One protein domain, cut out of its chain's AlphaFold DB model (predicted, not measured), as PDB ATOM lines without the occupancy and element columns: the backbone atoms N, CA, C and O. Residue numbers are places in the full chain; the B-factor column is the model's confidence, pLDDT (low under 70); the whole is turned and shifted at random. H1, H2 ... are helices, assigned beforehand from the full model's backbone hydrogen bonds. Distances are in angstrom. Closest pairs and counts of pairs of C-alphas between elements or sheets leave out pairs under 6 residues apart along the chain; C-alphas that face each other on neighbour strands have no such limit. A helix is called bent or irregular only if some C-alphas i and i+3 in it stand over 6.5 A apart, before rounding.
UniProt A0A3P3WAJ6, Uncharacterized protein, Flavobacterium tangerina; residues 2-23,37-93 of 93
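This is residues 2 to 23 and 37 to 93 of the 93 residues of an uncharacterized protein of Flavobacterium tangerina (UniProt A0A3P3WAJ6). Four helices, H1, H2, H3 and H5, stand side by side in an up-and-down bundle, each running against the one before it, and form a ring in the order H1, H2, H3, H5. The short H4 lies at one end, where H3 ends and H5 begins. The printed part has 79 residues with five named helices and no named strand; its class is all helix. It is compact, with a radius of gyration of the C-alphas of 11.5 A, and elongated, spanning 34 by 22 by 18 A.

H1, residues 2 to 23, begins at C-alpha 2 (145.166, 198.756, 191.396) and is 31.3 A long from first to last C-alpha. H2, residues 37 to 52, measures 22.2 A. H3, residues 56 to 66, measures 15.9 A and is only just irregular: C-alphas 57 and 60 are 6.6 A apart. H4 is residues 71 to 75, 6.2 A. H5, residues 79 to 90, measures 16.0 A and ends at C-alpha 90 (140.707, 183.592, 191.303).

H1, with residues 13 to 23 alone, touches H2 at a shallow tilt of 22 degrees, opposite ways; their closest C-alphas, Thr 23 and His 41, are 5.6 A apart. H2 and H3 form a helical hairpin, closest at C-alphas Thr 47 and Val 58, 6.5 A. H3 touches H5, closest at C-alphas Phe 66 and Gly 82, 5.2 A. H5 touches H1, closest at C-alphas Leu 12 and His 88, 6.1 A. H1 and H3 are apart, as are H2 and H5. H4 touches H3 only at the corner, closest at C-alphas Trp 65 and His 71, 5.3 A, and H5 only at the corner, closest at C-alphas Asp 73 and Ser 79, 6.2 A. Each O i to N i+4 pair is within hydrogen-bond range in H1, H2, H4 and H5; in H3 5 of 7 are.

C-alphas Gln 2 and Glu 38, the two farthest apart, are 35.5 A from each other. Residues 24 to 36 are not printed; C-alphas 23 and 37 are 6.7 A apart across this cut. The links H2 to H3, H3 to H4 and H4 to H5 are tight. Mean pLDDT of the printed part is 91.4; residue 2 is under 70.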
ATOM      1  N   GLN A   2     146.621 198.512 191.540       63.19
ATOM      2  CA  GLN A   2     145.166 198.756 191.396       63.19
ATOM      3  C   GLN A   2     144.635 198.731 189.948       63.19
ATOM      4  O   GLN A   2     143.588 198.150 189.696       63.19
ATOM      5  N   ILE A   3     145.400 199.255 188.981       73.94
ATOM      6  CA  ILE A   3     145.029 199.266 187.549       73.94
ATOM      7  C   ILE A   3     144.734 197.850 187.020       73.94
ATOM      8  O   ILE A   3     143.778 197.646 186.277       73.94
ATOM      9  N   LYS A   4     145.513 196.854 187.465       81.94
ATOM     10  CA  LYS A   4     145.344 195.450 187.072       81.94
ATOM     11  C   LYS A   4     144.022 194.867 187.591       81.94
ATOM     12  O   LYS A   4     143.349 194.159 186.854       81.94
ATOM     13  N   LYS A   5     143.618 195.204 188.826       82.56
ATOM     14  CA  LYS A   5     142.352 194.740 189.418       82.56
ATOM     15  C   LYS A   5     141.147 195.313 188.665       82.56
ATOM     16  O   LYS A   5     140.230 194.568 188.344       82.56
ATOM     17  N   THR A   6     141.181 196.598 188.312       88.75
ATOM     18  CA  THR A   6     140.129 197.238 187.502       88.75
ATOM     19  C   THR A   6     140.012 196.613 186.111       88.75
ATOM     20  O   THR A   6     138.907 196.351 185.647       88.75
ATOM     21  N   GLN A   7     141.138 196.314 185.457       91.44
ATOM     22  CA  GLN A   7     141.135 195.624 184.162       91.44
ATOM     23  C   GLN A   7     140.514 194.225 184.256       91.44
ATOM     24  O   GLN A   7     139.670 193.888 183.432       91.44
ATOM     25  N   ILE A   8     140.880 193.443 185.278       92.75
ATOM     26  CA  ILE A   8     140.307 192.108 185.504       92.75
ATOM     27  C   ILE A   8     138.797 192.200 185.747       92.75
ATOM     28  O   ILE A   8     138.053 191.430 185.151       92.75
ATOM     29  N   LYS A   9     138.328 193.163 186.555       93.44
ATOM     30  CA  LYS A   9     136.887 193.371 186.780       93.44
ATOM     31  C   LYS A   9     136.133 193.677 185.489       93.44
ATOM     32  O   LYS A   9     135.084 193.093 185.254       93.44
ATOM     33  N   ASN A  10     136.673 194.550 184.640       94.00
ATOM     34  CA  ASN A  10     136.026 194.889 183.373       94.00
ATOM     35  C   ASN A  10     135.913 193.671 182.448       94.00
ATOM     36  O   ASN A  10     134.866 193.476 181.841       94.00
ATOM     37  N   ILE A  11     136.964 192.846 182.364       95.31
ATOM     38  CA  ILE A  11     136.944 191.602 181.576       95.31
ATOM     39  C   ILE A  11     135.925 190.621 182.162       95.31
ATOM     40  O   ILE A  11     135.086 190.105 181.430       95.31
ATOM     41  N   LEU A  12     135.938 190.436 183.486       96.25
ATOM     42  CA  LEU A  12     134.982 189.581 184.185       96.25
ATOM     43  C   LEU A  12     133.533 190.008 183.910       96.25
ATOM     44  O   LEU A  12     132.703 189.159 183.623       96.25
ATOM     45  N   ILE A  13     133.224 191.307 183.928       96.62
ATOM     46  CA  ILE A  13     131.878 191.811 183.610       96.62
ATOM     47  C   ILE A  13     131.467 191.448 182.175       96.62
ATOM     48  O   ILE A  13     130.319 191.068 181.957       96.62
ATOM     49  N   GLN A  14     132.374 191.547 181.197       97.31
ATOM     50  CA  GLN A  14     132.062 191.162 179.813       97.31
ATOM     51  C   GLN A  14     131.747 189.668 179.705       97.31
ATOM     52  O   GLN A  14     130.743 189.297 179.100       97.31
ATOM     53  N   ASP A  15     132.558 188.824 180.342       97.06
ATOM     54  CA  ASP A  15     132.343 187.379 180.341       97.06
ATOM     55  C   ASP A  15     131.054 186.988 181.072       97.06
ATOM     56  O   ASP A  15     130.305 186.140 180.591       97.06
ATOM     57  N   LEU A  16     130.745 187.641 182.194       97.06
ATOM     58  CA  LEU A  16     129.500 187.417 182.925       97.06
ATOM     59  C   LEU A  16     128.269 187.821 182.107       97.06
ATOM     60  O   LEU A  16     127.272 187.105 182.118       97.06
ATOM     61  N   LYS A  17     128.328 188.927 181.356       97.12
ATOM     62  CA  LYS A  17     127.245 189.311 180.435       97.12
ATOM     63  C   LYS A  17     127.076 188.305 179.305       97.12
ATOM     64  O   LYS A  17     125.952 187.980 178.943       97.12
ATOM     65  N   GLN A  18     128.176 187.775 178.774       96.31
ATOM     66  CA  GLN A  18     128.108 186.687 177.803       96.31
ATOM     67  C   GLN A  18     127.453 185.438 178.421       96.31
ATOM     68  O   GLN A  18     126.616 184.802 177.781       96.31
ATOM     69  N   ALA A  19     127.790 185.105 179.670       95.38
ATOM     70  CA  ALA A  19     127.194 183.983 180.388       95.38
ATOM     71  C   ALA A  19     125.686 184.183 180.619       95.38
ATOM     72  O   ALA A  19     124.900 183.263 180.395       95.38
ATOM     73  N   GLU A  20     125.265 185.389 181.000       95.94
ATOM     74  CA  GLU A  20     123.854 185.762 181.164       95.94
ATOM     75  C   GLU A  20     123.072 185.604 179.853       95.94
ATOM     76  O   GLU A  20     122.042 184.928 179.832       95.94
ATOM     77  N   GLN A  21     123.619 186.101 178.741       95.12
ATOM     78  CA  GLN A  21     123.022 185.937 177.414       95.12
ATOM     79  C   GLN A  21     122.874 184.469 177.015       95.12
ATOM     80  O   GLN A  21     121.831 184.082 176.492       95.12
ATOM     81  N   ILE A  22     123.893 183.642 177.254       93.69
ATOM     82  CA  ILE A  22     123.826 182.210 176.950       93.69
ATOM     83  C   ILE A  22     122.767 181.536 177.823       93.69
ATOM     84  O   ILE A  22     121.904 180.842 177.293       93.69
ATOM     85  N   THR A  23     122.773 181.792 179.132       92.12
ATOM     86  CA  THR A  23     121.814 181.195 180.078       92.12
ATOM     87  C   THR A  23     120.370 181.538 179.714       92.12
ATOM     88  O   THR A  23     119.494 180.690 179.852       92.12
ATOM     89  N   ALA A  37     116.827 176.881 184.867       91.06
ATOM     90  CA  ALA A  37     117.740 177.763 184.142       91.06
ATOM     91  C   ALA A  37     117.262 179.223 184.136       91.06
ATOM     92  O   ALA A  37     118.074 180.133 184.237       91.06
ATOM     93  N   GLU A  38     115.950 179.468 184.111       93.81
ATOM     94  CA  GLU A  38     115.359 180.810 184.189       93.81
ATOM     95  C   GLU A  38     115.600 181.450 185.559       93.81
ATOM     96  O   GLU A  38     115.884 182.644 185.661       93.81
ATOM     97  N   THR A  39     115.505 180.651 186.627       93.88
ATOM     98  CA  THR A  39     115.800 181.127 187.983       93.88
ATOM     99  C   THR A  39     117.280 181.478 188.094       93.88
ATOM    100  O   THR A  39     117.618 182.542 188.606       93.88
ATOM    101  N   PHE A  40     118.155 180.624 187.553       94.62
ATOM    102  CA  PHE A  40     119.589 180.891 187.495       94.62
ATOM    103  C   PHE A  40     119.916 182.133 186.656       94.62
ATOM    104  O   PHE A  40     120.643 182.999 187.129       94.62
ATOM    105  N   HIS A  41     119.328 182.278 185.463       95.38
ATOM    106  CA  HIS A  41     119.480 183.447 184.588       95.38
ATOM    107  C   HIS A  41     119.097 184.743 185.302       95.38
ATOM    108  O   HIS A  41     119.888 185.688 185.332       95.38
ATOM    109  N   LYS A  42     117.917 184.774 185.933       95.75
ATOM    110  CA  LYS A  42     117.444 185.950 186.668       95.75
ATOM    111  C   LYS A  42     118.400 186.321 187.801       95.75
ATOM    112  O   LYS A  42     118.796 187.480 187.909       95.75
ATOM    113  N   THR A  43     118.785 185.347 188.623       96.00
ATOM    114  CA  THR A  43     119.706 185.585 189.737       96.00
ATOM    115  C   THR A  43     121.083 186.025 189.236       96.00
ATOM    116  O   THR A  43     121.633 186.987 189.759       96.00
ATOM    117  N   LEU A  44     121.607 185.410 188.172       96.31
ATOM    118  CA  LEU A  44     122.867 185.811 187.547       96.31
ATOM    119  C   LEU A  44     122.811 187.264 187.053       96.31
ATOM    120  O   LEU A  44     123.721 188.037 187.342       96.31
ATOM    121  N   SER A  45     121.729 187.667 186.381       97.12
ATOM    122  CA  SER A  45     121.524 189.051 185.929       97.12
ATOM    123  C   SER A  45     121.511 190.051 187.096       97.12
ATOM    124  O   SER A  45     122.145 191.106 187.022       97.12
ATOM    125  N   GLU A  46     120.810 189.739 188.190       97.44
ATOM    126  CA  GLU A  46     120.773 190.584 189.393       97.44
ATOM    127  C   GLU A  46     122.164 190.709 190.041       97.44
ATOM    128  O   GLU A  46     122.603 191.812 190.385       97.44
ATOM    129  N   THR A  47     122.897 189.599 190.140       97.38
ATOM    130  CA  THR A  47     124.262 189.550 190.680       97.38
ATOM    131  C   THR A  47     125.251 190.345 189.821       97.38
ATOM    132  O   THR A  47     126.073 191.084 190.367       97.38
ATOM    133  N   ILE A  48     125.144 190.279 188.489       97.25
ATOM    134  CA  ILE A  48     125.956 191.097 187.568       97.25
ATOM    135  C   ILE A  48     125.694 192.581 187.801       97.25
ATOM    136  O   ILE A  48     126.642 193.350 187.950       97.25
ATOM    137  N   SER A  49     124.425 192.985 187.891       97.50
ATOM    138  CA  SER A  49     124.072 194.386 188.128       97.50
ATOM    139  C   SER A  49     124.648 194.904 189.452       97.50
ATOM    140  O   SER A  49     125.201 196.003 189.502       97.50
ATOM    141  N   ARG A  50     124.591 194.107 190.527       97.50
ATOM    142  CA  ARG A  50     125.232 194.444 191.811       97.50
ATOM    143  C   ARG A  50     126.745 194.616 191.658       97.50
ATOM    144  O   ARG A  50     127.292 195.620 192.116       97.50
ATOM    145  N   PHE A  51     127.401 193.688 190.962       96.25
ATOM    146  CA  PHE A  51     128.843 193.740 190.732       96.25
ATOM    147  C   PHE A  51     129.273 194.987 189.944       96.25
ATOM    148  O   PHE A  51     130.236 195.658 190.314       96.25
ATOM    149  N   GLU A  52     128.528 195.352 188.896       95.19
ATOM    150  CA  GLU A  52     128.768 196.574 188.113       95.19
ATOM    151  C   GLU A  52     128.637 197.850 188.953       95.19
ATOM    152  O   GLU A  52     129.373 198.813 188.738       95.19
ATOM    153  N   ASN A  53     127.745 197.842 189.945       95.56
ATOM    154  CA  ASN A  53     127.566 198.939 190.895       95.56
ATOM    155  C   ASN A  53     128.598 198.939 192.040       95.56
ATOM    156  O   ASN A  53     128.511 199.765 192.949       95.56
ATOM    157  N   GLY A  54     129.598 198.052 191.992       93.31
ATOM    158  CA  GLY A  54     130.713 198.016 192.938       93.31
ATOM    159  C   GLY A  54     130.487 197.139 194.169       93.31
ATOM    160  O   GLY A  54     131.292 197.201 195.101       93.31
ATOM    161  N   ASP A  55     129.431 196.324 194.190       95.06
ATOM    162  CA  ASP A  55     129.227 195.332 195.243       95.06
ATOM    163  C   ASP A  55     130.136 194.117 195.015       95.06
ATOM    164  O   ASP A  55     129.782 193.171 194.320       95.06
ATOM    165  N   ASP A  56     131.325 194.143 195.615       93.38
ATOM    166  CA  ASP A  56     132.294 193.046 195.534       93.38
ATOM    167  C   ASP A  56     131.901 191.817 196.377       93.38
ATOM    168  O   ASP A  56     132.533 190.768 196.237       93.38
ATOM    169  N   SER A  57     130.865 191.897 197.230       94.06
ATOM    170  CA  SER A  57     130.437 190.756 198.064       94.06
ATOM    171  C   SER A  57     129.913 189.579 197.234       94.06
ATOM    172  O   SER A  57     130.000 188.426 197.648       94.06
ATOM    173  N   VAL A  58     129.451 189.860 196.015       95.25
ATOM    174  CA  VAL A  58     128.952 188.859 195.067       95.25
ATOM    175  C   VAL A  58     130.035 187.967 194.461       95.25
ATOM    176  O   VAL A  58     129.714 186.963 193.830       95.25
ATOM    177  N   ILE A  59     131.321 188.297 194.636       94.62
ATOM    178  CA  ILE A  59     132.428 187.486 194.105       94.62
ATOM    179  C   ILE A  59     132.373 186.053 194.652       94.62
ATOM    180  O   ILE A  59     132.698 185.116 193.925       94.62
ATOM    181  N   ASP A  60     131.940 185.861 195.901       92.81
ATOM    182  CA  ASP A  60     131.810 184.528 196.495       92.81
ATOM    183  C   ASP A  60     130.652 183.723 195.887       92.81
ATOM    184  O   ASP A  60     130.812 182.530 195.633       92.81
ATOM    185  N   GLU A  61     129.522 184.371 195.589       93.44
ATOM    186  CA  GLU A  61     128.392 183.750 194.884       93.44
ATOM    187  C   GLU A  61     128.822 183.308 193.474       93.44
ATOM    188  O   GLU A  61     128.698 182.137 193.109       93.44
ATOM    189  N   LEU A  62     129.433 184.228 192.718       94.25
ATOM    190  CA  LEU A  62     129.941 183.976 191.369       94.25
ATOM    191  C   LEU A  62     131.003 182.870 191.354       94.25
ATOM    192  O   LEU A  62     131.022 182.039 190.448       94.25
ATOM    193  N   TRP A  63     131.868 182.816 192.371       93.62
ATOM    194  CA  TRP A  63     132.864 181.753 192.504       93.62
ATOM    195  C   TRP A  63     132.222 180.371 192.562       93.62
ATOM    196  O   TRP A  63     132.697 179.451 191.904       93.62
ATOM    197  N   ILE A  64     131.158 180.218 193.350       91.38
ATOM    198  CA  ILE A  64     130.454 178.942 193.501       91.38
ATOM    199  C   ILE A  64     129.782 178.556 192.181       91.38
ATOM    200  O   ILE A  64     129.831 177.398 191.777       91.38
ATOM    201  N   TRP A  65     129.180 179.523 191.489       93.50
ATOM    202  CA  TRP A  65     128.394 179.258 190.285       93.50
ATOM    203  C   TRP A  65     129.228 178.954 189.048       93.50
ATOM    204  O   TRP A  65     128.720 178.291 188.149       93.50
ATOM    205  N   PHE A  66     130.492 179.374 189.008       94.00
ATOM    206  CA  PHE A  66     131.395 179.153 187.872       94.00
ATOM    207  C   PHE A  66     132.585 178.237 188.188       94.00
ATOM    208  O   PHE A  66     133.432 178.030 187.323       94.00
ATOM    209  N   ALA A  67     132.675 177.678 189.399       89.31
ATOM    210  CA  ALA A  67     133.643 176.620 189.690       89.31
ATOM    211  C   ALA A  67     133.455 175.418 188.739       89.31
ATOM    212  O   ALA A  67     132.351 175.191 188.269       89.31
ATOM    213  N   PRO A  68     134.483 174.604 188.456       83.50
ATOM    214  CA  PRO A  68     134.288 173.399 187.653       83.50
ATOM    215  C   PRO A  68     133.220 172.480 188.259       83.50
ATOM    216  O   PRO A  68     133.193 172.296 189.480       83.50
ATOM    217  N   THR A  69     132.392 171.862 187.415       80.38
ATOM    218  CA  THR A  69     131.251 171.011 187.807       80.38
ATOM    219  C   THR A  69     130.215 171.752 188.663       80.38
ATOM    220  O   THR A  69     129.729 171.224 189.663       80.38
ATOM    221  N   SER A  70     129.925 173.007 188.311       83.12
ATOM    222  CA  SER A  70     128.971 173.868 189.023       83.12
ATOM    223  C   SER A  70     127.616 173.993 188.319       83.12
ATOM    224  O   SER A  70     127.359 173.394 187.278       83.12
ATOM    225  N   HIS A  71     126.776 174.885 188.858       80.00
ATOM    226  CA  HIS A  71     125.525 175.331 188.248       80.00
ATOM    227  C   HIS A  71     125.658 175.739 186.779       80.00
ATOM    228  O   HIS A  71     124.785 175.416 185.978       80.00
ATOM    229  N   TRP A  72     126.741 176.429 186.412       88.31
ATOM    230  CA  TRP A  72     126.991 176.781 185.018       88.31
ATOM    231  C   TRP A  72     127.123 175.537 184.130       88.31
ATOM    232  O   TRP A  72     126.476 175.455 183.085       88.31
ATOM    233  N   ASP A  73     127.926 174.559 184.551       84.19
ATOM    234  CA  ASP A  73     128.120 173.326 183.788       84.19
ATOM    235  C   ASP A  73     126.825 172.500 183.719       84.19
ATOM    236  O   ASP A  73     126.513 171.959 182.659       84.19
ATOM    237  N   ASP A  74     126.039 172.466 184.800       81.94
ATOM    238  CA  ASP A  74     124.768 171.731 184.857       81.94
ATOM    239  C   ASP A  74     123.704 172.285 183.895       81.94
ATOM    240  O   ASP A  74     122.919 171.516 183.336       81.94
ATOM    241  N   PHE A  75     123.650 173.607 183.702       83.31
ATOM    242  CA  PHE A  75     122.653 174.230 182.826       83.31
ATOM    243  C   PHE A  75     123.130 174.424 181.387       83.31
ATOM    244  O   PHE A  75     122.334 174.267 180.464       83.31
ATOM    245  N   VAL A  76     124.396 174.792 181.185       84.50
ATOM    246  CA  VAL A  76     124.894 175.267 179.885       84.50
ATOM    247  C   VAL A  76     125.877 174.291 179.246       84.50
ATOM    248  O   VAL A  76     125.885 174.134 178.025       84.50
ATOM    249  N   GLY A  77     126.725 173.641 180.044       76.94
ATOM    250  CA  GLY A  77     127.727 172.688 179.561       76.94
ATOM    251  C   GLY A  77     128.894 173.286 178.754       76.94
ATOM    252  O   GLY A  77     129.747 172.529 178.291       76.94
ATOM    253  N   ASP A  78     128.981 174.615 178.578       81.56
ATOM    254  CA  ASP A  78     130.160 175.273 177.985       81.56
ATOM    255  C   ASP A  78     131.216 175.576 179.050       81.56
ATOM    256  O   ASP A  78     131.322 176.686 179.580       81.56
ATOM    257  N   SER A  79     132.058 174.591 179.332       83.19
ATOM    258  CA  SER A  79     133.102 174.745 180.339       83.19
ATOM    259  C   SER A  79     134.178 175.779 179.965       83.19
ATOM    260  O   SER A  79     134.924 176.201 180.844       83.19
ATOM    261  N   ASN A  80     134.296 176.241 178.711       90.25
ATOM    262  CA  ASN A  80     135.340 177.213 178.349       90.25
ATOM    263  C   ASN A  80     135.051 178.601 178.927       90.25
ATOM    264  O   ASN A  80     135.935 179.210 179.534       90.25
ATOM    265  N   LEU A  81     133.825 179.104 178.742       92.94
ATOM    266  CA  LEU A  81     133.422 180.393 179.306       92.94
ATOM    267  C   LEU A  81     133.383 180.328 180.836       92.94
ATOM    268  O   LEU A  81     133.930 181.216 181.492       92.94
ATOM    269  N   GLY A  82     132.820 179.251 181.395       92.69
ATOM    270  CA  GLY A  82     132.745 179.065 182.844       92.69
ATOM    271  C   GLY A  82     134.122 179.043 183.510       92.69
ATOM    272  O   GLY A  82     134.378 179.812 184.437       92.69
ATOM    273  N   ASN A  83     135.063 178.272 182.957       92.44
ATOM    274  CA  ASN A  83     136.435 178.233 183.465       92.44
ATOM    275  C   ASN A  83     137.139 179.589 183.342       92.44
ATOM    276  O   ASN A  83     137.866 179.983 184.252       92.44
ATOM    277  N   ARG A  84     136.927 180.333 182.248       94.44
ATOM    278  CA  ARG A  84     137.526 181.667 182.086       94.44
ATOM    279  C   ARG A  84     137.041 182.637 183.167       94.44
ATOM    280  O   ARG A  84     137.862 183.299 183.800       94.44
ATOM    281  N   ILE A  85     135.734 182.652 183.434       95.50
ATOM    282  CA  ILE A  85     135.128 183.435 184.522       95.50
ATOM    283  C   ILE A  85     135.740 183.040 185.870       95.50
ATOM    284  O   ILE A  85     136.162 183.906 186.641       95.50
ATOM    285  N   PHE A  86     135.868 181.740 186.131       94.56
ATOM    286  CA  PHE A  86     136.466 181.228 187.361       94.56
ATOM    287  C   PHE A  86     137.920 181.673 187.560       94.56
ATOM    288  O   PHE A  86     138.306 182.093 188.653       94.56
ATOM    289  N   GLU A  87     138.730 181.657 186.500       93.81
ATOM    290  CA  GLU A  87     140.115 182.137 186.546       93.81
ATOM    291  C   GLU A  87     140.216 183.653 186.774       93.81
ATOM    292  O   GLU A  87     141.174 184.126 187.394       93.81
ATOM    293  N   HIS A  88     139.237 184.440 186.324       94.06
ATOM    294  CA  HIS A  88     139.165 185.863 186.663       94.06
ATOM    295  C   HIS A  88     138.795 186.078 188.134       94.06
ATOM    296  O   HIS A  88     139.425 186.896 188.807       94.06
ATOM    297  N   LEU A  89     137.847 185.300 188.661       93.75
ATOM    298  CA  LEU A  89     137.449 185.346 190.071       93.75
ATOM    299  C   LEU A  89     138.611 184.954 191.007       93.75
ATOM    300  O   LEU A  89     138.833 185.635 192.011       93.75
ATOM    301  N   LYS A  90     139.432 183.958 190.634       92.38
ATOM    302  CA  LYS A  90     140.707 183.592 191.303       92.38
ATOM    303  C   LYS A  90     141.678 184.743 191.489       92.38
ATOM    304  O   LYS A  90     142.410 184.755 192.468       92.38
ATOM    305  N   GLN A  91     141.702 185.687 190.559       91.19
ATOM    306  CA  GLN A  91     142.620 186.824 190.613       91.19
ATOM    307  C   GLN A  91     142.066 188.006 191.420       91.19
ATOM    308  O   GLN A  91     142.799 188.966 191.670       91.19
ATOM    309  N   LEU A  92     140.771 187.981 191.755       87.44
ATOM    310  CA  LEU A  92     140.098 189.033 192.517       87.44
ATOM    311  C   LEU A  92     139.961 188.712 194.009       87.44
ATOM    312  O   LEU A  92     139.853 189.668 194.786       87.44
ATOM    313  N   LYS A  93     139.971 187.422 194.373       80.25
ATOM    314  CA  LYS A  93     140.157 186.944 195.751       80.25
ATOM    315  C   LYS A  93     141.598 187.152 196.215       80.25
ATOM    316  O   LYS A  93     141.762 187.511 197.399       80.25
TER     317      LYS A  93